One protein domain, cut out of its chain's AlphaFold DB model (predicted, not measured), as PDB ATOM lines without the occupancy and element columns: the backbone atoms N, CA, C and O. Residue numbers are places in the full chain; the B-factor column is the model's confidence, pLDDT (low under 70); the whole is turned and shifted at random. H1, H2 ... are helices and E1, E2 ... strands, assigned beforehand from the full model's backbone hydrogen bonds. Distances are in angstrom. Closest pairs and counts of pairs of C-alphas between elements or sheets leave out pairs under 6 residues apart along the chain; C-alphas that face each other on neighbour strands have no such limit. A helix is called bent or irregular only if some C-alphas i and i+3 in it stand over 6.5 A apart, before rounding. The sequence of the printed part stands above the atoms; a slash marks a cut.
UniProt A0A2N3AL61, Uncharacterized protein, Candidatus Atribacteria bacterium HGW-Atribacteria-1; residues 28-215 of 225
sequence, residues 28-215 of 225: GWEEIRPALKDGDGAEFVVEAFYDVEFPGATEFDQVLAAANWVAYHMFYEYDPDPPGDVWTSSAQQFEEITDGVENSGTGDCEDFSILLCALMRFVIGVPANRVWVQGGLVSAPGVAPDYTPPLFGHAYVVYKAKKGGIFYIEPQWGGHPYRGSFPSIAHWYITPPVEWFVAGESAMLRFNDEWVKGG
ATOM      1  N   GLY A  28     119.979 194.164 171.817       50.03
ATOM      2  CA  GLY A  28     118.681 194.482 172.487       50.03
ATOM      3  C   GLY A  28     118.731 194.507 174.033       50.03
ATOM      4  O   GLY A  28     118.006 195.208 174.740       50.03
ATOM      5  N   TRP A  29     119.775 193.892 174.571       55.81
ATOM      6  CA  TRP A  29     120.082 193.773 175.991       55.81
ATOM      7  C   TRP A  29     120.209 195.067 176.817       55.81
ATOM      8  O   TRP A  29     119.965 195.070 178.027       55.81
ATOM      9  N   GLU A  30     120.642 196.173 176.212       56.75
ATOM     10  CA  GLU A  30     120.800 197.444 176.935       56.75
ATOM     11  C   GLU A  30     119.451 198.108 177.277       56.75
ATOM     12  O   GLU A  30     119.423 199.000 178.123       56.75
ATOM     13  N   GLU A  31     118.343 197.642 176.689       59.69
ATOM     14  CA  GLU A  31     116.982 198.150 176.923       59.69
ATOM     15  C   GLU A  31     116.275 197.372 178.046       59.69
ATOM     16  O   GLU A  31     115.702 197.970 178.955       59.69
ATOM     17  N   ILE A  32     116.426 196.044 178.071       62.22
ATOM     18  CA  ILE A  32     115.826 195.149 179.081       62.22
ATOM     19  C   ILE A  32     116.524 195.273 180.447       62.22
ATOM     20  O   ILE A  32     115.921 195.157 181.520       62.22
ATOM     21  N   ARG A  33     117.841 195.521 180.434       63.41
ATOM     22  CA  ARG A  33     118.685 195.503 181.634       63.41
ATOM     23  C   ARG A  33     118.345 196.612 182.650       63.41
ATOM     24  O   ARG A  33     118.327 196.287 183.839       63.41
ATOM     25  N   PRO A  34     118.130 197.890 182.276       61.84
ATOM     26  CA  PRO A  34     117.718 198.936 183.215       61.84
ATOM     27  C   PRO A  34     116.380 198.634 183.899       61.84
ATOM     28  O   PRO A  34     116.343 198.635 185.127       61.84
ATOM     29  N   ALA A  35     115.345 198.271 183.132       59.44
ATOM     30  CA  ALA A  35     114.005 197.967 183.642       59.44
ATOM     31  C   ALA A  35     114.040 196.886 184.737       59.44
ATOM     32  O   ALA A  35     113.586 197.074 185.868       59.44
ATOM     33  N   LEU A  36     114.737 195.779 184.458       68.50
ATOM     34  CA  LEU A  36     114.861 194.674 185.408       68.50
ATOM     35  C   LEU A  36     115.848 194.955 186.561       68.50
ATOM     36  O   LEU A  36     115.693 194.389 187.646       68.50
ATOM     37  N   LYS A  37     116.863 195.819 186.375       63.41
ATOM     38  CA  LYS A  37     117.772 196.265 187.458       63.41
ATOM     39  C   LYS A  37     117.079 197.169 188.468       63.41
ATOM     40  O   LYS A  37     117.403 197.081 189.654       63.41
ATOM     41  N   ASP A  38     116.146 197.994 188.008       59.22
ATOM     42  CA  ASP A  38     115.322 198.845 188.869       59.22
ATOM     43  C   ASP A  38     114.305 198.018 189.679       59.22
ATOM     44  O   ASP A  38     113.637 198.531 190.578       59.22
ATOM     45  N   GLY A  39     114.288 196.699 189.451       58.38
ATOM     46  CA  GLY A  39     113.483 195.731 190.178       58.38
ATOM     47  C   GLY A  39     112.051 195.664 189.669       58.38
ATOM     48  O   GLY A  39     111.207 195.101 190.366       58.38
ATOM     49  N   ASP A  40     111.798 196.224 188.486       68.50
ATOM     50  CA  ASP A  40     110.466 196.405 187.944       68.50
ATOM     51  C   ASP A  40     110.239 195.475 186.747       68.50
ATOM     52  O   ASP A  40     110.740 195.690 185.647       68.50
ATOM     53  N   GLY A  41     109.509 194.385 186.981       81.81
ATOM     54  CA  GLY A  41     109.006 193.535 185.904       81.81
ATOM     55  C   GLY A  41     107.621 193.963 185.410       81.81
ATOM     56  O   GLY A  41     107.098 193.323 184.497       81.81
ATOM     57  N   ALA A  42     107.024 195.013 185.991       84.50
ATOM     58  CA  ALA A  42     105.694 195.504 185.640       84.50
ATOM     59  C   ALA A  42     105.660 196.243 184.299       84.50
ATOM     60  O   ALA A  42     104.580 196.430 183.751       84.50
ATOM     61  N   GLU A  43     106.816 196.621 183.747       86.38
ATOM     62  CA  GLU A  43     106.919 197.092 182.359       86.38
ATOM     63  C   GLU A  43     106.602 195.973 181.352       86.38
ATOM     64  O   GLU A  43     106.013 196.227 180.303       86.38
ATOM     65  N   PHE A  44     106.933 194.724 181.693       91.75
ATOM     66  CA  PHE A  44     106.751 193.574 180.808       91.75
ATOM     67  C   PHE A  44     105.472 192.806 181.128       91.75
ATOM     68  O   PHE A  44     104.659 192.552 180.245       91.75
ATOM     69  N   VAL A  45     105.261 192.443 182.395       94.81
ATOM     70  CA  VAL A  45     104.039 191.762 182.847       94.81
ATOM     71  C   VAL A  45     103.043 192.829 183.291       94.81
ATOM     72  O   VAL A  45     103.036 193.243 184.446       94.81
ATOM     73  N   VAL A  46     102.212 193.292 182.360       94.81
ATOM     74  CA  VAL A  46     101.361 194.476 182.539       94.81
ATOM     75  C   VAL A  46      99.926 194.077 182.885       94.81
ATOM     76  O   VAL A  46      99.333 193.209 182.239       94.81
ATOM     77  N   GLU A  47      99.323 194.738 183.874       95.44
ATOM     78  CA  GLU A  47      97.875 194.657 184.091       95.44
ATOM     79  C   GLU A  47      97.152 195.445 182.989       95.44
ATOM     80  O   GLU A  47      97.231 196.671 182.921       95.44
ATOM     81  N   ALA A  48      96.443 194.731 182.117       94.62
ATOM     82  CA  ALA A  48      95.673 195.294 181.016       94.62
ATOM     83  C   ALA A  48      94.311 194.596 180.905       94.62
ATOM     84  O   ALA A  48      94.031 193.612 181.598       94.62
ATOM     85  N   PHE A  49      93.444 195.111 180.034       95.00
ATOM     86  CA  PHE A  49      92.195 194.434 179.709       95.00
ATOM     87  C   PHE A  49      92.457 193.330 178.680       95.00
ATOM     88  O   PHE A  49      92.553 193.593 177.485       95.00
ATOM     89  N   TYR A  50      92.571 192.099 179.167       95.75
ATOM     90  CA  TYR A  50      92.678 190.898 178.343       95.75
ATOM     91  C   TYR A  50      91.272 190.335 178.103       95.75
ATOM     92  O   TYR A  50      90.688 189.741 179.010       95.75
ATOM     93  N   ASP A  51      90.719 190.535 176.905       95.38
ATOM     94  CA  ASP A  51      89.358 190.096 176.539       95.38
ATOM     95  C   ASP A  51      89.299 188.593 176.218       95.38
ATOM     96  O   ASP A  51      88.959 188.169 175.117       95.38
ATOM     97  N   VAL A  52      89.719 187.770 177.177       95.88
ATOM     98  CA  VAL A  52      89.747 186.310 177.077       95.88
ATOM     99  C   VAL A  52      89.332 185.681 178.395       95.88
ATOM    100  O   VAL A  52      89.592 186.204 179.476       95.88
ATOM    101  N   GLU A  53      88.733 184.499 178.309       95.62
ATOM    102  CA  GLU A  53      88.419 183.674 179.469       95.62
ATOM    103  C   GLU A  53      88.966 182.262 179.272       95.62
ATOM    104  O   GLU A  53      88.854 181.667 178.199       95.62
ATOM    105  N   PHE A  54      89.522 181.690 180.340       96.38
ATOM    106  CA  PHE A  54      90.062 180.334 180.325       96.38
ATOM    107  C   PHE A  54      89.163 179.409 181.146       96.38
ATOM    108  O   PHE A  54      89.272 179.384 182.376       96.38
ATOM    109  N   PRO A  55      88.249 178.648 180.515       92.00
ATOM    110  CA  PRO A  55      87.372 177.746 181.242       92.00
ATOM    111  C   PRO A  55      88.158 176.559 181.809       92.00
ATOM    112  O   PRO A  55      89.050 176.003 181.172       92.00
ATOM    113  N   GLY A  56      87.793 176.123 183.013       92.25
ATOM    114  CA  GLY A  56      88.424 174.978 183.664       92.25
ATOM    115  C   GLY A  56      87.817 174.696 185.033       92.25
ATOM    116  O   GLY A  56      87.419 175.619 185.745       92.25
ATOM    117  N   ALA A  57      87.740 173.417 185.412       94.44
ATOM    118  CA  ALA A  57      87.195 173.003 186.708       94.44
ATOM    119  C   ALA A  57      88.130 173.361 187.876       94.44
ATOM    120  O   ALA A  57      87.695 173.495 189.022       94.44
ATOM    121  N   THR A  58      89.424 173.507 187.593       93.75
ATOM    122  CA  THR A  58      90.460 173.874 188.555       93.75
ATOM    123  C   THR A  58      91.343 174.993 188.010       93.75
ATOM    124  O   THR A  58      91.479 175.147 186.803       93.75
ATOM    125  N   GLU A  59      92.022 175.727 188.900       95.19
ATOM    126  CA  GLU A  59      93.037 176.725 188.508       95.19
ATOM    127  C   GLU A  59      94.107 176.123 187.580       95.19
ATOM    128  O   GLU A  59      94.577 176.791 186.672       95.19
ATOM    129  N   PHE A  60      94.471 174.848 187.768       92.44
ATOM    130  CA  PHE A  60      95.425 174.185 186.879       92.44
ATOM    131  C   PHE A  60      94.847 173.958 185.480       92.44
ATOM    132  O   PHE A  60      95.550 174.205 184.511       92.44
ATOM    133  N   ASP A  61      93.576 173.565 185.361       93.31
ATOM    134  CA  ASP A  61      92.924 173.409 184.052       93.31
ATOM    135  C   ASP A  61      92.869 174.744 183.298       93.31
ATOM    136  O   ASP A  61      93.111 174.782 182.096       93.31
ATOM    137  N   GLN A  62      92.620 175.843 184.014       96.69
ATOM    138  CA  GLN A  62      92.626 177.191 183.435       96.69
ATOM    139  C   GLN A  62      94.031 177.590 182.968       96.69
ATOM    140  O   GLN A  62      94.183 178.135 181.882       96.69
ATOM    141  N   VAL A  63      95.070 177.257 183.742       94.75
ATOM    142  CA  VAL A  63      96.473 177.465 183.344       94.75
ATOM    143  C   VAL A  63      96.818 176.673 182.080       94.75
ATOM    144  O   VAL A  63      97.462 177.209 181.182       94.75
ATOM    145  N   LEU A  64      96.371 175.417 181.976       92.62
ATOM    146  CA  LEU A  64      96.556 174.609 180.767       92.62
ATOM    147  C   LEU A  64      95.819 175.208 179.565       92.62
ATOM    148  O   LEU A  64      96.364 175.228 178.464       92.62
ATOM    149  N   ALA A  65      94.595 175.698 179.773       95.56
ATOM    150  CA  ALA A  65      93.814 176.362 178.737       95.56
ATOM    151  C   ALA A  65      94.490 177.656 178.256       95.56
ATOM    152  O   ALA A  65      94.583 177.856 177.050       95.56
ATOM    153  N   ALA A  66      95.035 178.470 179.165       97.12
ATOM    154  CA  ALA A  66      95.798 179.667 178.812       97.12
ATOM    155  C   ALA A  66      97.068 179.334 178.022       97.12
ATOM    156  O   ALA A  66      97.318 179.945 176.990       97.12
ATOM    157  N   ALA A  67      97.835 178.325 178.448       95.19
ATOM    158  CA  ALA A  67      99.024 177.893 177.715       95.19
ATOM    159  C   ALA A  67      98.677 177.415 176.295       95.19
ATOM    160  O   ALA A  67      99.334 177.804 175.337       95.19
ATOM    161  N   ASN A  68      97.614 176.618 176.143       94.19
ATOM    162  CA  ASN A  68      97.123 176.195 174.827       94.19
ATOM    163  C   ASN A  68      96.649 177.374 173.970       94.19
ATOM    164  O   ASN A  68      96.857 177.366 172.761       94.19
ATOM    165  N   TRP A  69      95.999 178.363 174.582       96.44
ATOM    166  CA  TRP A  69      95.539 179.553 173.877       96.44
ATOM    167  C   TRP A  69      96.719 180.366 173.345       96.44
ATOM    168  O   TRP A  69      96.703 180.725 172.171       96.44
ATOM    169  N   VAL A  70      97.764 180.578 174.156       96.50
ATOM    170  CA  VAL A  70      98.996 181.254 173.715       96.50
ATOM    171  C   VAL A  70      99.641 180.479 172.565       96.50
ATOM    172  O   VAL A  70      99.869 181.059 171.512       96.50
ATOM    173  N   ALA A  71      99.835 179.164 172.713       93.31
ATOM    174  CA  ALA A  71     100.429 178.316 171.674       93.31
ATOM    175  C   ALA A  71      99.670 178.334 170.338       93.31
ATOM    176  O   ALA A  71     100.266 178.131 169.290       93.31
ATOM    177  N   TYR A  72      98.348 178.511 170.380       94.19
ATOM    178  CA  TYR A  72      97.517 178.564 169.181       94.19
ATOM    179  C   TYR A  72      97.595 179.926 168.478       94.19
ATOM    180  O   TYR A  72      97.580 179.992 167.252       94.19
ATOM    181  N   HIS A  73      97.653 181.022 169.236       96.62
ATOM    182  CA  HIS A  73      97.585 182.372 168.668       96.62
ATOM    183  C   HIS A  73      98.949 182.966 168.323       96.62
ATOM    184  O   HIS A  73      99.008 183.856 167.477       96.62
ATOM    185  N   MET A  74     100.023 182.486 168.947       95.31
ATOM    186  CA  MET A  74     101.370 183.015 168.766       95.31
ATOM    187  C   MET A  74     102.202 182.140 167.830       95.31
ATOM    188  O   MET A  74     102.359 180.939 168.052       95.31
ATOM    189  N   PHE A  75     102.795 182.769 166.821       94.25
ATOM    190  CA  PHE A  75     103.815 182.177 165.972       94.25
ATOM    191  C   PHE A  75     105.209 182.453 166.535       94.25
ATOM    192  O   PHE A  75     105.514 183.583 166.911       94.25
ATOM    193  N   TYR A  76     106.059 181.424 166.567       90.00
ATOM    194  CA  TYR A  76     107.436 181.579 167.029       90.00
ATOM    195  C   TYR A  76     108.287 182.239 165.941       90.00
ATOM    196  O   TYR A  76     108.542 181.635 164.893       90.00
ATOM    197  N   GLU A  77     108.778 183.439 166.215       88.69
ATOM    198  CA  GLU A  77     109.679 184.188 165.349       88.69
ATOM    199  C   GLU A  77     110.852 184.696 166.179       88.69
ATOM    200  O   GLU A  77     110.655 185.307 167.218       88.69
ATOM    201  N   TYR A  78     112.078 184.404 165.737       82.06
ATOM    202  CA  TYR A  78     113.263 184.971 166.377       82.06
ATOM    203  C   TYR A  78     113.352 186.452 166.049       82.06
ATOM    204  O   TYR A  78     113.148 186.830 164.890       82.06
ATOM    205  N   ASP A  79     113.774 187.250 167.022       78.94
ATOM    206  CA  ASP A  79     113.986 188.664 166.785       78.94
ATOM    207  C   ASP A  79     114.972 188.946 165.641       78.94
ATOM    208  O   ASP A  79     115.985 188.246 165.466       78.94
ATOM    209  N   PRO A  80     114.714 190.002 164.847       67.69
ATOM    210  CA  PRO A  80     115.629 190.418 163.807       67.69
ATOM    211  C   PRO A  80     116.925 190.961 164.414       67.69
ATOM    212  O   PRO A  80     116.926 191.827 165.285       67.69
ATOM    213  N   ASP A  81     118.055 190.512 163.872       62.34
ATOM    214  CA  ASP A  81     119.369 191.090 164.152       62.34
ATOM    215  C   ASP A  81     119.777 192.021 162.992       62.34
ATOM    216  O   ASP A  81     120.098 191.518 161.901       62.34
ATOM    217  N   PRO A  82     119.770 193.366 163.155       58.38
ATOM    218  CA  PRO A  82     119.394 194.183 164.334       58.38
ATOM    219  C   PRO A  82     117.877 194.510 164.427       58.38
ATOM    220  O   PRO A  82     117.220 194.527 163.379       58.38
ATOM    221  N   PRO A  83     117.317 194.877 165.613       55.78
ATOM    222  CA  PRO A  83     117.983 195.337 166.846       55.78
ATOM    223  C   PRO A  83     118.435 194.257 167.850       55.78
ATOM    224  O   PRO A  83     119.151 194.613 168.788       55.78
ATOM    225  N   GLY A  84     118.113 192.979 167.640       64.06
ATOM    226  CA  GLY A  84     118.387 191.882 168.577       64.06
ATOM    227  C   GLY A  84     117.196 191.560 169.490       64.06
ATOM    228  O   GLY A  84     116.080 191.879 169.122       64.06
ATOM    229  N   ASP A  85     117.472 190.949 170.647       69.50
ATOM    230  CA  ASP A  85     116.564 190.488 171.718       69.50
ATOM    231  C   ASP A  85     115.685 191.640 172.254       69.50
ATOM    232  O   ASP A  85     116.156 192.507 173.001       69.50
ATOM    233  N   VAL A  86     114.425 191.684 171.821       77.19
ATOM    234  CA  VAL A  86     113.424 192.711 172.123       77.19
ATOM    235  C   VAL A  86     112.294 192.069 172.905       77.19
ATOM    236  O   VAL A  86     111.594 191.196 172.420       77.19
ATOM    237  N   TRP A  87     112.065 192.552 174.125       85.56
ATOM    238  CA  TRP A  87     110.997 192.013 174.963       85.56
ATOM    239  C   TRP A  87     109.742 192.852 174.831       85.56
ATOM    240  O   TRP A  87     109.710 194.018 175.239       85.56
ATOM    241  N   THR A  88     108.684 192.235 174.325       88.69
ATOM    242  CA  THR A  88     107.397 192.892 174.151       88.69
ATOM    243  C   THR A  88     106.578 192.807 175.435       88.69
ATOM    244  O   THR A  88     106.461 191.762 176.080       88.69
ATOM    245  N   SER A  89     105.988 193.932 175.851       92.81
ATOM    246  CA  SER A  89     105.079 193.926 177.002       92.81
ATOM    247  C   SER A  89     103.879 193.015 176.732       92.81
ATOM    248  O   SER A  89     103.368 192.953 175.615       92.81
ATOM    249  N   SER A  90     103.354 192.357 177.762       96.75
ATOM    250  CA  SER A  90     102.217 191.445 177.615       96.75
ATOM    251  C   SER A  90     100.970 192.122 177.041       96.75
ATOM    252  O   SER A  90     100.182 191.469 176.364       96.75
ATOM    253  N   ALA A  91     100.786 193.420 177.306       96.12
ATOM    254  CA  ALA A  91      99.690 194.202 176.744       96.12
ATOM    255  C   ALA A  91      99.853 194.373 175.228       96.12
ATOM    256  O   ALA A  91      98.929 194.060 174.483       96.12
ATOM    257  N   GLN A  92     101.040 194.789 174.776       95.12
ATOM    258  CA  GLN A  92     101.341 194.911 173.350       95.12
ATOM    259  C   GLN A  92     101.254 193.550 172.648       95.12
ATOM    260  O   GLN A  92     100.608 193.444 171.610       95.12
ATOM    261  N   GLN A  93     101.810 192.495 173.252       94.94
ATOM    262  CA  GLN A  93     101.771 191.157 172.667       94.94
ATOM    263  C   GLN A  93     100.338 190.645 172.484       94.94
ATOM    264  O   GLN A  93     100.029 189.950 171.518       94.94
ATOM    265  N   PHE A  94      99.446 190.988 173.414       96.81
ATOM    266  CA  PHE A  94      98.036 190.641 173.311       96.81
ATOM    267  C   PHE A  94      97.305 191.457 172.235       96.81
ATOM    268  O   PHE A  94      96.425 190.915 171.574       96.81
ATOM    269  N   GLU A  95      97.668 192.728 172.026       96.38
ATOM    270  CA  GLU A  95      97.088 193.579 170.973       96.38
ATOM    271  C   GLU A  95      97.402 193.084 169.551       96.38
ATOM    272  O   GLU A  95      96.619 193.329 168.632       96.38
ATOM    273  N   GLU A  96      98.517 192.372 169.362       94.06
ATOM    274  CA  GLU A  96      98.868 191.744 168.080       94.06
ATOM    275  C   GLU A  96      97.957 190.557 167.734       94.06
ATOM    276  O   GLU A  96      97.733 190.250 166.560       94.06
ATOM    277  N   ILE A  97      97.386 189.900 168.747       95.94
ATOM    278  CA  ILE A  97      96.576 188.700 168.561       95.94
ATOM    279  C   ILE A  97      95.177 189.068 168.067       95.94
ATOM    280  O   ILE A  97      94.434 189.840 168.672       95.94
ATOM    281  N   THR A  98      94.769 188.424 166.975       93.69
ATOM    282  CA  THR A  98      93.390 188.466 166.489       93.69
ATOM    283  C   THR A  98      92.635 187.241 166.995       93.69
ATOM    284  O   THR A  98      93.006 186.105 166.692       93.69
ATOM    285  N   ASP A  99      91.549 187.465 167.737       88.06
ATOM    286  CA  ASP A  99      90.747 186.384 168.319       88.06
ATOM    287  C   ASP A  99      90.256 185.380 167.261       88.06
ATOM    288  O   ASP A  99      89.742 185.744 166.198       88.06
ATOM    289  N   GLY A 100      90.442 184.092 167.557       87.44
ATOM    290  CA  GLY A 100      90.075 182.982 166.680       87.44
ATOM    291  C   GLY A 100      90.963 182.808 165.444       87.44
ATOM    292  O   GLY A 100      90.643 181.973 164.594       87.44
ATOM    293  N   VAL A 101      92.060 183.565 165.325       93.94
ATOM    294  CA  VAL A 101      93.026 183.448 164.227       93.94
ATOM    295  C   VAL A 101      94.326 182.849 164.752       93.94
ATOM    296  O   VAL A 101      95.072 183.487 165.498       93.94
ATOM    297  N   GLU A 102      94.590 181.613 164.330       95.31
ATOM    298  CA  GLU A 102      95.843 180.906 164.593       95.31
ATOM    299  C   GLU A 102      97.044 181.726 164.098       95.31
ATOM    300  O   GLU A 102      96.998 182.250 162.981       95.31
ATOM    301  N   ASN A 103      98.121 181.784 164.891       93.38
ATOM    302  CA  ASN A 103      99.380 182.444 164.516       93.38
ATOM    303  C   ASN A 103      99.219 183.926 164.104       93.38
ATOM    304  O   ASN A 103      99.861 184.380 163.157       93.38
ATOM    305  N   SER A 104      98.315 184.662 164.757       94.69
ATOM    306  CA  SER A 104      98.093 186.091 164.491       94.69
ATOM    307  C   SER A 104      99.049 187.010 165.253       94.69
ATOM    308  O   SER A 104      99.352 188.083 164.742       94.69
ATOM    309  N   GLY A 105      99.536 186.582 166.421       94.62
ATOM    310  CA  GLY A 105     100.644 187.227 167.126       94.62
ATOM    311  C   GLY A 105     101.987 186.585 166.776       94.62
ATOM    312  O   GLY A 105     102.036 185.438 166.324       94.62
ATOM    313  N   THR A 106     103.077 187.309 167.011       93.12
ATOM    314  CA  THR A 106     104.458 186.868 166.749       93.12
ATOM    315  C   THR A 106     105.351 187.197 167.932       93.12
ATOM    316  O   THR A 106     105.166 188.238 168.544       93.12
ATOM    317  N   GLY A 107     106.317 186.336 168.234       91.31
ATOM    318  CA  GLY A 107     107.334 186.597 169.253       91.31
ATOM    319  C   GLY A 107     108.208 185.374 169.493       91.31
ATOM    320  O   GLY A 107     108.006 184.332 168.858       91.31
ATOM    321  N   ASP A 108     109.147 185.467 170.423       87.88
ATOM    322  CA  ASP A 108     110.020 184.351 170.790       87.88
ATOM    323  C   ASP A 108     109.721 183.802 172.199       87.88
ATOM    324  O   ASP A 108     108.616 183.949 172.736       87.88
ATOM    325  N   CYS A 109     110.655 183.056 172.798       88.88
ATOM    326  CA  CYS A 109     110.383 182.398 174.071       88.88
ATOM    327  C   CYS A 109     110.087 183.381 175.217       88.88
ATOM    328  O   CYS A 109     109.329 183.033 176.136       88.88
ATOM    329  N   GLU A 110     110.615 184.600 175.171       89.25
ATOM    330  CA  GLU A 110     110.389 185.648 176.155       89.25
ATOM    331  C   GLU A 110     108.985 186.235 176.022       89.25
ATOM    332  O   GLU A 110     108.242 186.237 177.011       89.25
ATOM    333  N   ASP A 111     108.572 186.618 174.813       93.69
ATOM    334  CA  ASP A 111     107.253 187.203 174.542       93.69
ATOM    335  C   ASP A 111     106.112 186.252 174.906       93.69
ATOM    336  O   ASP A 111     105.161 186.609 175.616       93.69
ATOM    337  N   PHE A 112     106.233 184.986 174.493       95.19
ATOM    338  CA  PHE A 112     105.264 183.953 174.847       95.19
ATOM    339  C   PHE A 112     105.158 183.792 176.373       95.19
ATOM    340  O   PHE A 112     104.066 183.584 176.920       95.19
ATOM    341  N   SER A 113     106.292 183.857 177.074       95.44
ATOM    342  CA  SER A 113     106.352 183.679 178.525       95.44
ATOM    343  C   SER A 113     105.788 184.876 179.278       95.44
ATOM    344  O   SER A 113     105.045 184.692 180.247       95.44
ATOM    345  N   ILE A 114     106.105 186.090 178.831       96.56
ATOM    346  CA  ILE A 114     105.585 187.347 179.369       96.56
ATOM    347  C   ILE A 114     104.061 187.381 179.223       96.56
ATOM    348  O   ILE A 114     103.356 187.583 180.221       96.56
ATOM    349  N   LEU A 115     103.542 187.078 178.028       98.06
ATOM    350  CA  LEU A 115     102.105 187.021 177.773       98.06
ATOM    351  C   LEU A 115     101.408 185.969 178.647       98.06
ATOM    352  O   LEU A 115     100.448 186.290 179.353       98.06
ATOM    353  N   LEU A 116     101.897 184.722 178.670       98.19
ATOM    354  CA  LEU A 116     101.295 183.678 179.508       98.19
ATOM    355  C   LEU A 116     101.333 184.057 180.997       98.19
ATOM    356  O   LEU A 116     100.354 183.834 181.715       98.19
ATOM    357  N   CYS A 117     102.432 184.646 181.476       98.31
ATOM    358  CA  CYS A 117     102.539 185.099 182.859       98.31
ATOM    359  C   CYS A 117     101.456 186.139 183.185       98.31
ATOM    360  O   CYS A 117     100.776 185.998 184.205       98.31
ATOM    361  N   ALA A 118     101.231 187.124 182.313       98.44
ATOM    362  CA  ALA A 118     100.193 188.136 182.498       98.44
ATOM    363  C   ALA A 118      98.776 187.542 182.483       98.44
ATOM    364  O   ALA A 118      97.979 187.829 183.377       98.44
ATOM    365  N   LEU A 119      98.474 186.635 181.550       98.50
ATOM    366  CA  LEU A 119      97.183 185.937 181.495       98.50
ATOM    367  C   LEU A 119      96.921 185.130 182.780       98.50
ATOM    368  O   LEU A 119      95.833 185.174 183.360       98.50
ATOM    369  N   MET A 120      97.940 184.442 183.298       98.25
ATOM    370  CA  MET A 120      97.842 183.737 184.577       98.25
ATOM    371  C   MET A 120      97.656 184.691 185.763       98.25
ATOM    372  O   MET A 120      96.894 184.378 186.681       98.25
ATOM    373  N   ARG A 121      98.338 185.841 185.763       97.75
ATOM    374  CA  ARG A 121      98.243 186.857 186.820       97.75
ATOM    375  C   ARG A 121      96.876 187.527 186.857       97.75
ATOM    376  O   ARG A 121      96.260 187.556 187.923       97.75
ATOM    377  N   PHE A 122      96.410 188.024 185.716       98.31
ATOM    378  CA  PHE A 122      95.329 189.006 185.649       98.31
ATOM    379  C   PHE A 122      93.999 188.434 185.147       98.31
ATOM    380  O   PHE A 122      92.953 188.896 185.592       98.31
ATOM    381  N   VAL A 123      94.008 187.384 184.317       98.06
ATOM    382  CA  VAL A 123      92.769 186.720 183.857       98.06
ATOM    383  C   VAL A 123      92.377 185.583 184.798       98.06
ATOM    384  O   VAL A 123      91.246 185.509 185.271       98.06
ATOM    385  N   ILE A 124      93.326 184.700 185.125       97.88
ATOM    386  CA  ILE A 124      93.075 183.552 186.018       97.88
ATOM    387  C   ILE A 124      93.090 183.973 187.498       97.88
ATOM    388  O   ILE A 124      92.425 183.362 188.340       97.88
ATOM    389  N   GLY A 125      93.869 185.001 187.850       97.19
ATOM    390  CA  GLY A 125      94.029 185.450 189.236       97.19
ATOM    391  C   GLY A 125      95.036 184.622 190.042       97.19
ATOM    392  O   GLY A 125      94.903 184.470 191.264       97.19
ATOM    393  N   VAL A 126      96.052 184.044 189.390       97.56
ATOM    394  CA  VAL A 126      97.179 183.422 190.096       97.56
ATOM    395  C   VAL A 126      98.000 184.535 190.770       97.56
ATOM    396  O   VAL A 126      98.426 185.471 190.102       97.56
ATOM    397  N   PRO A 127      98.252 184.477 192.091       96.88
ATOM    398  CA  PRO A 127      99.019 185.501 192.793       96.88
ATOM    399  C   PRO A 127     100.497 185.478 192.372       96.88
ATOM    400  O   PRO A 127     101.053 184.403 192.125       96.88
ATOM    401  N   ALA A 128     101.156 186.639 192.383       94.56
ATOM    402  CA  ALA A 128     102.540 186.833 191.929       94.56
ATOM    403  C   ALA A 128     103.582 185.959 192.644       94.56
ATOM    404  O   ALA A 128     104.648 185.659 192.117       94.56
ATOM    405  N   ASN A 129     103.301 185.485 193.857       94.31
ATOM    406  CA  ASN A 129     104.190 184.554 194.558       94.31
ATOM    407  C   ASN A 129     104.077 183.094 194.065       94.31
ATOM    408  O   ASN A 129     104.728 182.199 194.620       94.31
ATOM    409  N   ARG A 130     103.220 182.827 193.070       95.44
ATOM    410  CA  ARG A 130     102.965 181.502 192.488       95.44
ATOM    411  C   ARG A 130     103.100 181.452 190.968       95.44
ATOM    412  O   ARG A 130     102.914 180.367 190.427       95.44
ATOM    413  N   VAL A 131     103.424 182.553 190.301       96.38
ATOM    414  CA  VAL A 131     103.684 182.576 188.857       96.38
ATOM    415  C   VAL A 131     104.749 183.614 188.524       96.38
ATOM    416  O   VAL A 131     104.740 184.697 189.106       96.38
ATOM    417  N   TRP A 132     105.689 183.262 187.654       95.00
ATOM    418  CA  TRP A 132     106.725 184.166 187.159       95.00
ATOM    419  C   TRP A 132     107.280 183.671 185.826       95.00
ATOM    420  O   TRP A 132     107.291 182.463 185.570       95.00
ATOM    421  N   VAL A 133     107.796 184.597 185.022       93.56
ATOM    422  CA  VAL A 133     108.685 184.282 183.900       93.56
ATOM    423  C   VAL A 133     110.034 183.873 184.471       93.56
ATOM    424  O   VAL A 133     110.522 184.497 185.416       93.56
ATOM    425  N   GLN A 134     110.634 182.817 183.934       89.31
ATOM    426  CA  GLN A 134     111.975 182.375 184.286       89.31
ATOM    427  C   GLN A 134     112.829 182.251 183.028       89.31
ATOM    428  O   GLN A 134     112.479 181.505 182.123       89.31
ATOM    429  N   GLY A 135     113.964 182.950 183.027       82.88
ATOM    430  CA  GLY A 135     114.934 182.942 181.939       82.88
ATOM    431  C   GLY A 135     116.303 182.425 182.380       82.88
ATOM    432  O   GLY A 135     116.727 182.596 183.536       82.88
ATOM    433  N   GLY A 136     117.018 181.808 181.444       74.56
ATOM    434  CA  GLY A 136     118.431 181.486 181.590       74.56
ATOM    435  C   GLY A 136     118.950 180.541 180.514       74.56
ATOM    436  O   GLY A 136     118.346 180.370 179.467       74.56
ATOM    437  N   LEU A 137     120.100 179.929 180.778       70.75
ATOM    438  CA  LEU A 137     120.722 178.964 179.885       70.75
ATOM    439  C   LEU A 137     120.098 177.578 180.001       70.75
ATOM    440  O   LEU A 137     119.960 177.021 181.097       70.75
ATOM    441  N   VAL A 138     119.833 177.002 178.839       68.50
ATOM    442  CA  VAL A 138     119.357 175.640 178.642       68.50
ATOM    443  C   VAL A 138     120.369 174.860 177.807       68.50
ATOM    444  O   VAL A 138     120.975 175.390 176.880       68.50
ATOM    445  N   SER A 139     120.591 173.593 178.155       65.25
ATOM    446  CA  SER A 139     121.393 172.665 177.350       65.25
ATOM    447  C   SER A 139     120.477 171.681 176.625       65.25
ATOM    448  O   SER A 139     119.932 170.794 177.277       65.25
ATOM    449  N   ALA A 140     120.344 171.762 175.299       60.72
ATOM    450  CA  ALA A 140     119.543 170.802 174.519       60.72
ATOM    451  C   ALA A 140     120.438 169.841 173.718       60.72
ATOM    452  O   ALA A 140     120.796 170.132 172.571       60.72
ATOM    453  N   PRO A 141     120.846 168.694 174.295       53.25
ATOM    454  CA  PRO A 141     121.642 167.718 173.562       53.25
ATOM    455  C   PRO A 141     120.886 167.264 172.304       53.25
ATOM    456  O   PRO A 141     119.818 166.676 172.405       53.25
ATOM    457  N   GLY A 142     121.447 167.541 171.122       51.84
ATOM    458  CA  GLY A 142     120.894 167.104 169.833       51.84
ATOM    459  C   GLY A 142     120.568 168.212 168.827       51.84
ATOM    460  O   GLY A 142     120.421 167.893 167.653       51.84
ATOM    461  N   VAL A 143     120.502 169.489 169.233       50.09
ATOM    462  CA  VAL A 143     120.108 170.607 168.333       50.09
ATOM    463  C   VAL A 143     121.216 171.002 167.345       50.09
ATOM    464  O   VAL A 143     120.930 171.466 166.245       50.09
ATOM    465  N   ALA A 144     122.484 170.734 167.667       45.47
ATOM    466  CA  ALA A 144     123.585 170.835 166.713       45.47
ATOM    467  C   ALA A 144     124.731 169.887 167.114       45.47
ATOM    468  O   ALA A 144     125.196 169.959 168.254       45.47
ATOM    469  N   PRO A 145     125.224 169.009 166.221       48.78
ATOM    470  CA  PRO A 145     126.361 168.132 166.521       48.78
ATOM    471  C   PRO A 145     127.689 168.892 166.704       48.78
ATOM    472  O   PRO A 145     128.631 168.330 167.262       48.78
ATOM    473  N   ASP A 146     127.757 170.161 166.290       53.38
ATOM    474  CA  ASP A 146     129.009 170.924 166.209       53.38
ATOM    475  C   ASP A 146     129.336 171.746 167.472       53.38
ATOM    476  O   ASP A 146     130.460 172.226 167.621       53.38
ATOM    477  N   TYR A 147     128.396 171.869 168.421       46.88
ATOM    478  CA  TYR A 147     128.589 172.599 169.679       46.88
ATOM    479  C   TYR A 147     128.200 171.723 170.866       46.88
ATOM    480  O   TYR A 147     127.063 171.272 170.981       46.88
ATOM    481  N   THR A 148     129.153 171.447 171.761       53.03
ATOM    482  CA  THR A 148     128.914 170.600 172.939       53.03
ATOM    483  C   THR A 148     129.465 171.241 174.220       53.03
ATOM    484  O   THR A 148     130.674 171.474 174.294       53.03
ATOM    485  N   PRO A 149     128.630 171.465 175.257       53.16
ATOM    486  CA  PRO A 149     127.166 171.367 175.238       53.16
ATOM    487  C   PRO A 149     126.538 172.514 174.415       53.16
ATOM    488  O   PRO A 149     127.038 173.638 174.490       53.16
ATOM    489  N   PRO A 150     125.464 172.265 173.646       58.41
ATOM    490  CA  PRO A 150     124.727 173.328 172.968       58.41
ATOM    491  C   PRO A 150     123.934 174.113 174.020       58.41
ATOM    492  O   PRO A 150     122.875 173.675 174.468       58.41
ATOM    493  N   LEU A 151     124.508 175.230 174.467       62.38
ATOM    494  CA  LEU A 151     123.898 176.157 175.416       62.38
ATOM    495  C   LEU A 151     123.246 177.309 174.650       62.38
ATOM    496  O   LEU A 151     123.910 177.928 173.823       62.38
ATOM    497  N   PHE A 152     121.991 177.613 174.957       67.62
ATOM    498  CA  PHE A 152     121.278 178.783 174.434       67.62
ATOM    499  C   PHE A 152     120.448 179.434 175.543       67.62
ATOM    500  O   PHE A 152     120.169 178.798 176.563       67.62
ATOM    501  N   GLY A 153     120.140 180.723 175.377       75.00
ATOM    502  CA  GLY A 153     119.174 181.431 176.216       75.00
ATOM    503  C   GLY A 153     117.761 180.934 175.930       75.00
ATOM    504  O   GLY A 153     117.476 180.551 174.799       75.00
ATOM    505  N   HIS A 154     116.931 180.856 176.965       82.00
ATOM    506  CA  HIS A 154     115.540 180.433 176.849       82.00
ATOM    507  C   HIS A 154     114.705 180.957 178.018       82.00
ATOM    508  O   HIS A 154     115.206 181.034 179.154       82.00
ATOM    509  N   ALA A 155     113.427 181.224 177.757       85.81
ATOM    510  CA  ALA A 155     112.442 181.652 178.743       85.81
ATOM    511  C   ALA A 155     111.179 180.773 178.739       85.81
ATOM    512  O   ALA A 155     110.761 180.232 177.721       85.81
ATOM    513  N   TYR A 156     110.582 180.600 179.918       89.25
ATOM    514  CA  TYR A 156     109.325 179.865 180.130       89.25
ATOM    515  C   TYR A 156     108.624 180.379 181.392       89.25
ATOM    516  O   TYR A 156     109.182 181.144 182.188       89.25
ATOM    517  N   VAL A 157     107.396 179.916 181.642       93.44
ATOM    518  CA  VAL A 157     106.634 180.285 182.843       93.44
ATOM    519  C   VAL A 157     106.759 179.212 183.913       93.44
ATOM    520  O   VAL A 157     106.566 178.022 183.664       93.44
ATOM    521  N   VAL A 158     107.022 179.626 185.150       92.19
ATOM    522  CA  VAL A 158     106.970 178.737 186.310       92.19
ATOM    523  C   VAL A 158     105.713 179.014 187.118       92.19
ATOM    524  O   VAL A 158     105.442 180.143 187.512       92.19
ATOM    525  N   TYR A 159     104.970 177.954 187.426       93.50
ATOM    526  CA  TYR A 159     103.715 177.985 188.162       93.50
ATOM    527  C   TYR A 159     103.758 177.089 189.405       93.50
ATOM    528  O   TYR A 159     104.120 175.913 189.358       93.50
ATOM    529  N   LYS A 160     103.318 177.625 190.544       93.44
ATOM    530  CA  LYS A 160     103.181 176.908 191.814       93.44
ATOM    531  C   LYS A 160     101.708 176.664 192.144       93.44
ATOM    532  O   LYS A 160     100.973 177.573 192.539       93.44
ATOM    533  N   ALA A 161     101.290 175.403 192.093       89.12
ATOM    534  CA  ALA A 161      99.912 175.020 192.387       89.12
ATOM    535  C   ALA A 161      99.544 175.212 193.872       89.12
ATOM    536  O   ALA A 161     100.361 174.988 194.770       89.12
ATOM    537  N   LYS A 162      98.273 175.554 194.144       87.06
ATOM    538  CA  LYS A 162      97.734 175.787 195.505       87.06
ATOM    539  C   LYS A 162      98.030 174.650 196.492       87.06
ATOM    540  O   LYS A 162      98.348 174.906 197.647       87.06
ATOM    541  N   LYS A 163      97.931 173.395 196.042       82.12
ATOM    542  CA  LYS A 163      98.141 172.191 196.873       82.12
ATOM    543  C   LYS A 163      99.599 171.704 196.894       82.12
ATOM    544  O   LYS A 163      99.865 170.592 197.343       82.12
ATOM    545  N   GLY A 164     100.537 172.530 196.432       74.31
ATOM    546  CA  GLY A 164     101.939 172.162 196.265       74.31
ATOM    547  C   GLY A 164     102.222 171.544 194.895       74.31
ATOM    548  O   GLY A 164     101.332 171.030 194.220       74.31
ATOM    549  N   GLY A 165     103.485 171.619 194.481       82.50
ATOM    550  CA  GLY A 165     103.929 171.295 193.126       82.50
ATOM    551  C   GLY A 165     104.358 172.552 192.377       82.50
ATOM    552  O   GLY A 165     103.675 173.574 192.429       82.50
ATOM    553  N   ILE A 166     105.516 172.461 191.730       85.88
ATOM    554  CA  ILE A 166     106.053 173.480 190.833       85.88
ATOM    555  C   ILE A 166     106.027 172.876 189.435       85.88
ATOM    556  O   ILE A 166     106.445 171.730 189.247       85.88
ATOM    557  N   PHE A 167     105.494 173.641 188.498       85.94
ATOM    558  CA  PHE A 167     105.331 173.290 187.103       85.94
ATOM    559  C   PHE A 167     106.037 174.334 186.258       85.94
ATOM    560  O   PHE A 167     106.021 175.514 186.586       85.94
ATOM    561  N   TYR A 168     106.654 173.866 185.194       86.62
ATOM    562  CA  TYR A 168     107.359 174.643 184.199       86.62
ATOM    563  C   TYR A 168     106.544 174.484 182.928       86.62
ATOM    564  O   TYR A 168     106.132 173.366 182.603       86.62
ATOM    565  N   ILE A 169     106.213 175.601 182.302       88.50
ATOM    566  CA  ILE A 169     105.253 175.673 181.212       88.50
ATOM    567  C   ILE A 169     105.952 176.345 180.051       88.50
ATOM    568  O   ILE A 169     106.355 177.494 180.172       88.50
ATOM    569  N   GLU A 170     106.064 175.603 178.959       87.25
ATOM    570  CA  GLU A 170     106.625 176.055 177.692       87.25
ATOM    571  C   GLU A 170     105.456 176.553 176.842       87.25
ATOM    572  O   GLU A 170     104.765 175.734 176.228       87.25
ATOM    573  N   PRO A 171     105.153 177.861 176.869       82.69
ATOM    574  CA  PRO A 171     103.950 178.405 176.240       82.69
ATOM    575  C   PRO A 171     103.882 178.094 174.743       82.69
ATOM    576  O   PRO A 171     102.807 177.795 174.240       82.69
ATOM    577  N   GLN A 172     105.024 178.049 174.058       83.06
ATOM    578  CA  GLN A 172     105.147 177.673 172.644       83.06
ATOM    579  C   GLN A 172     104.738 176.222 172.325       83.06
ATOM    580  O   GLN A 172     104.517 175.871 171.170       83.06
ATOM    581  N   TRP A 173     104.635 175.356 173.337       79.31
ATOM    582  CA  TRP A 173     104.202 173.961 173.193       79.31
ATOM    583  C   TRP A 173     102.827 173.706 173.818       79.31
ATOM    584  O   TRP A 173     102.358 172.569 173.836       79.31
ATOM    585  N   GLY A 174     102.170 174.739 174.345       74.44
ATOM    586  CA  GLY A 174     100.853 174.629 174.956       74.44
ATOM    587  C   GLY A 174     100.849 173.961 176.333       74.44
ATOM    588  O   GLY A 174     101.815 173.990 177.097       74.44
ATOM    589  N   GLY A 175      99.709 173.371 176.686       69.81
ATOM    590  CA  GLY A 175      99.371 172.781 177.983       69.81
ATOM    591  C   GLY A 175     100.102 171.474 178.301       69.81
ATOM    592  O   GLY A 175      99.492 170.519 178.788       69.81
ATOM    593  N   HIS A 176     101.412 171.428 178.070       74.00
ATOM    594  CA  HIS A 176     102.297 170.318 178.406       74.00
ATOM    595  C   HIS A 176     103.265 170.691 179.543       74.00
ATOM    596  O   HIS A 176     104.483 170.634 179.364       74.00
ATOM    597  N   PRO A 177     102.764 171.071 180.738       66.12
ATOM    598  CA  PRO A 177     103.638 171.452 181.831       66.12
ATOM    599  C   PRO A 177     104.417 170.248 182.357       66.12
ATOM    600  O   PRO A 177     103.887 169.141 182.494       66.12
ATOM    601  N   TYR A 178     105.654 170.486 182.772       68.62
ATOM    602  CA  TYR A 178     106.509 169.478 183.389       68.62
ATOM    603  C   TYR A 178     106.961 169.911 184.780       68.62
ATOM    604  O   TYR A 178     106.983 171.086 185.140       68.62
ATOM    605  N   ARG A 179     107.301 168.935 185.622       61.47
ATOM    606  CA  ARG A 179     107.768 169.189 186.991       61.47
ATOM    607  C   ARG A 179     109.278 169.413 187.022       61.47
ATOM    608  O   ARG A 179     109.990 168.603 187.602       61.47
ATOM    609  N   GLY A 180     109.731 170.515 186.430       53.94
ATOM    610  CA  GLY A 180     111.112 170.996 186.496       53.94
ATOM    611  C   GLY A 180     112.165 170.038 185.974       53.94
ATOM    612  O   GLY A 180     111.876 168.910 185.580       53.94
ATOM    613  N   SER A 181     113.406 170.520 185.962       46.38
ATOM    614  CA  SER A 181     114.577 169.747 185.563       46.38
ATOM    615  C   SER A 181     114.577 168.393 186.275       46.38
ATOM    616  O   SER A 181     114.766 168.321 187.496       46.38
ATOM    617  N   PHE A 182     114.364 167.311 185.522       42.50
ATOM    618  CA  PHE A 182     114.627 165.972 186.030       42.50
ATOM    619  C   PHE A 182     116.067 165.945 186.565       42.50
ATOM    620  O   PHE A 182     116.931 166.639 186.015       42.50
ATOM    621  N   PRO A 183     116.368 165.169 187.624       41.44
ATOM    622  CA  PRO A 183     117.752 164.936 188.015       41.44
ATOM    623  C   PRO A 183     118.566 164.624 186.756       41.44
ATOM    624  O   PRO A 183     118.100 163.841 185.932       41.44
ATOM    625  N   SER A 184     119.754 165.209 186.583       43.50
ATOM    626  CA  SER A 184     120.555 165.048 185.353       43.50
ATOM    627  C   SER A 184     120.853 163.587 184.992       43.50
ATOM    628  O   SER A 184     121.254 163.297 183.876       43.50
ATOM    629  N   ILE A 185     120.634 162.639 185.902       38.38
ATOM    630  CA  ILE A 185     120.739 161.200 185.655       38.38
ATOM    631  C   ILE A 185     119.464 160.566 185.067       38.38
ATOM    632  O   ILE A 185     119.535 159.485 184.499       38.38
ATOM    633  N   ALA A 186     118.307 161.215 185.198       39.41
ATOM    634  CA  ALA A 186     117.001 160.721 184.768       39.41
ATOM    635  C   ALA A 186     116.560 161.247 183.389       39.41
ATOM    636  O   ALA A 186     115.637 160.677 182.814       39.41
ATOM    637  N   HIS A 187     117.226 162.270 182.832       43.78
ATOM    638  CA  HIS A 187     116.855 162.839 181.525       43.78
ATOM    639  C   HIS A 187     116.985 161.842 180.358       43.78
ATOM    640  O   HIS A 187     116.270 161.964 179.374       43.78
ATOM    641  N   TRP A 188     117.838 160.816 180.487       40.06
ATOM    642  CA  TRP A 188     117.966 159.729 179.504       40.06
ATOM    643  C   TRP A 188     116.892 158.635 179.626       40.06
ATOM    644  O   TRP A 188     116.770 157.800 178.734       40.06
ATOM    645  N   TYR A 189     116.161 158.580 180.745       39.03
ATOM    646  CA  TYR A 189     115.241 157.476 181.077       39.03
ATOM    647  C   TYR A 189     113.770 157.879 181.069       39.03
ATOM    648  O   TYR A 189     112.893 157.018 181.112       39.03
ATOM    649  N   ILE A 190     113.498 159.178 181.049       41.88
ATOM    650  CA  ILE A 190     112.156 159.727 180.956       41.88
ATOM    651  C   ILE A 190     112.121 160.406 179.607       41.88
ATOM    652  O   ILE A 190     112.700 161.474 179.474       41.88
ATOM    653  N   THR A 191     111.501 159.764 178.614       41.84
ATOM    654  CA  THR A 191     111.179 160.412 177.344       41.84
ATOM    655  C   THR A 191     110.123 161.464 177.669       41.84
ATOM    656  O   THR A 191     108.985 161.115 177.994       41.84
ATOM    657  N   PRO A 192     110.482 162.746 177.674       46.88
ATOM    658  CA  PRO A 192     109.479 163.792 177.683       46.88
ATOM    659  C   PRO A 192     108.733 163.743 176.340       46.88
ATOM    660  O   PRO A 192     109.211 163.115 175.395       46.88
ATOM    661  N   PRO A 193     107.560 164.377 176.214       44.22
ATOM    662  CA  PRO A 193     106.749 164.287 174.998       44.22
ATOM    663  C   PRO A 193     107.424 164.849 173.728       44.22
ATOM    664  O   PRO A 193     106.843 164.748 172.653       44.22
ATOM    665  N   VAL A 194     108.635 165.411 173.828       49.47
ATOM    666  CA  VAL A 194     109.379 166.026 172.724       49.47
ATOM    667  C   VAL A 194     110.852 165.602 172.786       49.47
ATOM    668  O   VAL A 194     111.470 165.667 173.847       49.47
ATOM    669  N   GLU A 195     111.428 165.189 171.652       47.66
ATOM    670  CA  GLU A 195     112.811 164.678 171.527       47.66
ATOM    671  C   GLU A 195     113.910 165.710 171.881       47.66
ATOM    672  O   GLU A 195     115.073 165.343 172.021       47.66
ATOM    673  N   TRP A 196     113.549 166.983 172.084       49.69
ATOM    674  CA  TRP A 196     114.457 168.130 172.271       49.69
ATOM    675  C   TRP A 196     114.711 168.534 173.725       49.69
ATOM    676  O   TRP A 196     115.165 169.643 174.007       49.69
ATOM    677  N   PHE A 197     114.357 167.679 174.675       51.44
ATOM    678  CA  PHE A 197     114.249 168.114 176.060       51.44
ATOM    679  C   PHE A 197     115.583 168.495 176.675       51.44
ATOM    680  O   PHE A 197     116.573 167.761 176.649       51.44
ATOM    681  N   VAL A 198     115.547 169.674 177.271       54.12
ATOM    682  CA  VAL A 198     116.686 170.355 177.841       54.12
ATOM    683  C   VAL A 198     117.233 169.573 179.041       54.12
ATOM    684  O   VAL A 198     116.568 169.377 180.062       54.12
ATOM    685  N   ALA A 199     118.492 169.154 178.945       49.25
ATOM    686  CA  ALA A 199     119.257 168.570 180.032       49.25
ATOM    687  C   ALA A 199     119.929 169.680 180.857       49.25
ATOM    688  O   ALA A 199     121.097 170.001 180.661       49.25
ATOM    689  N   GLY A 200     119.201 170.225 181.829       56.22
ATOM    690  CA  GLY A 200     119.731 171.217 182.765       56.22
ATOM    691  C   GLY A 200     119.424 172.652 182.347       56.22
ATOM    692  O   GLY A 200     119.548 173.033 181.188       56.22
ATOM    693  N   GLU A 201     119.003 173.429 183.333       63.25
ATOM    694  CA  GLU A 201     118.434 174.755 183.157       63.25
ATOM    695  C   GLU A 201     118.930 175.629 184.307       63.25
ATOM    696  O   GLU A 201     118.953 175.216 185.474       63.25
ATOM    697  N   SER A 202     119.406 176.821 183.970       65.88
ATOM    698  CA  SER A 202     119.814 177.806 184.960       65.88
ATOM    699  C   SER A 202     118.667 178.781 185.210       65.88
ATOM    700  O   SER A 202     118.215 179.451 184.292       65.88
ATOM    701  N   ALA A 203     118.231 178.918 186.459       73.44
ATOM    702  CA  ALA A 203     117.219 179.900 186.843       73.44
ATOM    703  C   ALA A 203     117.862 181.270 187.134       73.44
ATOM    704  O   ALA A 203     117.914 181.707 188.290       73.44
ATOM    705  N   MET A 204     118.447 181.889 186.105       72.81
ATOM    706  CA  MET A 204     119.298 183.081 186.245       72.81
ATOM    707  C   MET A 204     118.501 184.371 186.413       72.81
ATOM    708  O   MET A 204     118.961 185.278 187.114       72.81
ATOM    709  N   LEU A 205     117.314 184.425 185.819       82.00
ATOM    710  CA  LEU A 205     116.385 185.538 185.891       82.00
ATOM    711  C   LEU A 205     114.981 185.015 186.192       82.00
ATOM    712  O   LEU A 205     114.560 183.990 185.660       82.00
ATOM    713  N   ARG A 206     114.267 185.702 187.081       87.94
ATOM    714  CA  ARG A 206     112.861 185.457 187.388       87.94
ATOM    715  C   ARG A 206     112.166 186.783 187.619       87.94
ATOM    716  O   ARG A 206     112.691 187.592 188.384       87.94
ATOM    717  N   PHE A 207     110.999 186.989 187.033       91.12
ATOM    718  CA  PHE A 207     110.265 188.232 187.237       91.12
ATOM    719  C   PHE A 207     108.762 188.094 186.995       91.12
ATOM    720  O   PHE A 207     108.293 187.134 186.379       91.12
ATOM    721  N   ASN A 208     108.026 189.069 187.517       92.44
ATOM    722  CA  ASN A 208     106.660 189.424 187.155       92.44
ATOM    723  C   ASN A 208     106.400 190.891 187.548       92.44
ATOM    724  O   ASN A 208     107.334 191.628 187.853       92.44
ATOM    725  N   ASP A 209     105.130 191.280 187.583       92.25
ATOM    726  CA  ASP A 209     104.640 192.614 187.931       92.25
ATOM    727  C   ASP A 209     104.953 193.082 189.362       92.25
ATOM    728  O   ASP A 209     104.968 194.277 189.628       92.25
ATOM    729  N   GLU A 210     105.193 192.172 190.309       90.81
ATOM    730  CA  GLU A 210     105.414 192.536 191.717       90.81
ATOM    731  C   GLU A 210     106.876 192.419 192.154       90.81
ATOM    732  O   GLU A 210     107.266 192.991 193.178       90.81
ATOM    733  N   TRP A 211     107.686 191.619 191.457       87.31
ATOM    734  CA  TRP A 211     109.069 191.387 191.857       87.31
ATOM    735  C   TRP A 211     109.963 190.912 190.715       87.31
ATOM    736  O   TRP A 211     109.566 190.142 189.843       87.31
ATOM    737  N   VAL A 212     111.244 191.260 190.832       85.62
ATOM    738  CA  VAL A 212     112.342 190.691 190.047       85.62
ATOM    739  C   VAL A 212     113.317 190.001 191.001       85.62
ATOM    740  O   VAL A 212     113.717 190.542 192.034       85.62
ATOM    741  N   LYS A 213     113.695 188.762 190.689       78.94
ATOM    742  CA  LYS A 213     114.702 188.001 191.425       78.94
ATOM    743  C   LYS A 213     115.606 187.259 190.467       78.94
ATOM    744  O   LYS A 213     115.172 186.467 189.648       78.94
ATOM    745  N   GLY A 214     116.893 187.394 190.696       68.81
ATOM    746  CA  GLY A 214     117.887 186.873 189.781       68.81
ATOM    747  C   GLY A 214     118.846 187.989 189.449       68.81
ATOM    748  O   GLY A 214     118.752 189.091 189.989       68.81
ATOM    749  N   GLY A 215     119.828 187.654 188.637       62.59
ATOM    750  CA  GLY A 215     120.952 188.522 188.368       62.59
ATOM    751  C   GLY A 215     122.258 187.752 188.381       62.59
ATOM    752  O   GLY A 215     122.578 186.990 189.294       62.59
TER     753      GLY A 215
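This is residues 28 to 215 of the 225 residues of an uncharacterized protein of Candidatus Atribacteria bacterium HGW-Atribacteria-1 (UniProt A0A2N3AL61). A strongly twisted sheet, built round the long, bent hairpin of E3 and E4, has the helix H4 lying along one face, over E3 and E4. H2 packs on H4 at a steep tilt, H3 meets H4 with its first residue, Ser 90, closest and stands about perpendicular to it, and the small pair of strands E1 and E2 lies near the beginning of H4, apart from the large sheet; H1 only grazes that sheet at its E7 edge, and the long stretch of residues 170 to 204 has no named element. The printed part has 188 residues with four named helices and seven named strands, in the order H1 H2 E1 H3 E2 H4 E3 E4 E5 E6 E7. The large sheet is antiparallel in the order E5, E4, E3, E6, E7, and the small one, E1 and E2, is parallel. The class is mixed, helices and strands, with 81 residues, under half, in named elements; the whole is compact, with a radius of gyration of the C-alphas of 16.0 A and spans of 44 by 42 by 33 A.

H1, residues 29 to 37, touches no helix; its residues 35 to 37 graze the large sheet, where the C-alphas of Leu 36 and Val 212 are its closest to E7, residues 212 to 214, at 6.6 A. H2, residues 59 to 73, and H4, residues 109 to 123, touch at a steep tilt of 44 degrees, opposite ways, with Ala 67 and Leu 116 the closest C-alphas at 6.5 A. E1, residues 74 to 76, and E2, residues 105 to 107, are parallel neighbours, with N 75 and O 105 2.8 A apart. With H3, residues 90 to 96, they make a strand-helix-strand unit, two parallel neighbour strands with a helix between, and its crossover is left-handed. H3 touches H4 about perpendicular, at 75 degrees, with Ser 90 and Leu 115 the closest C-alphas at 4.4 A. H4 is on the large sheet at a height over the sheet of 8.4 A. It lies over E4, residues 151 to 160, and E3, residues 131 to 139, and runs along the strands, at 8 degrees to E4 on the local plane. H2 and H4 on one face of this sheet make two layers, helices over a sheet. E3, E4 and E5, residues 166 to 169, form a meander, each strand the antiparallel neighbour of the one before. With E6, residues 205 to 207, they form a Greek key, in which the first strand is also the antiparallel neighbour of the fourth. Within hydrogen-bond range are N 134 and O 156 between E3 and E4, 2.8 A, N 159 and O 167 between E4 and E5, 2.8 A, N 133 and O 207 between E3 and E6, 2.9 A, and N 206 and O 213 in the hairpin of E6 and E7, 2.8 A. In H2, H3 and H4 every O i to N i+4 pair is within hydrogen-bond range; in H1 3 of 5 are.

H1 begins at C-alpha 29, (120.082, 193.773, 175.991), and is 12.0 A long. H2 measures 21.1 A, E1 6.5 A, H3 10.1 A, E2 7.0 A and H4 20.6 A, from C-alpha 109 at (110.383, 182.398, 174.071). E3 measures 23.3 A and bends by 62 degrees at residue 136; E4 measures 26.4 A and bends by 56 degrees at residue 154. E5 is 9.9 A long, E6 6.8 A, and E7 6.7 A, ending at C-alpha 214, (117.887, 186.873, 189.781).

The two C-alphas farthest apart are those of Ala 57 and Asp 146, 46.6 A. The printed part has no cut. The long links are H1 to H2, E1 to H3, E3 to E4 and E5 to E6, the last with 35 residues. The mean pLDDT of the printed part is 78.9; 63 residues are under 70, among them 28 to 40, 138 to 152 and 177 to 202.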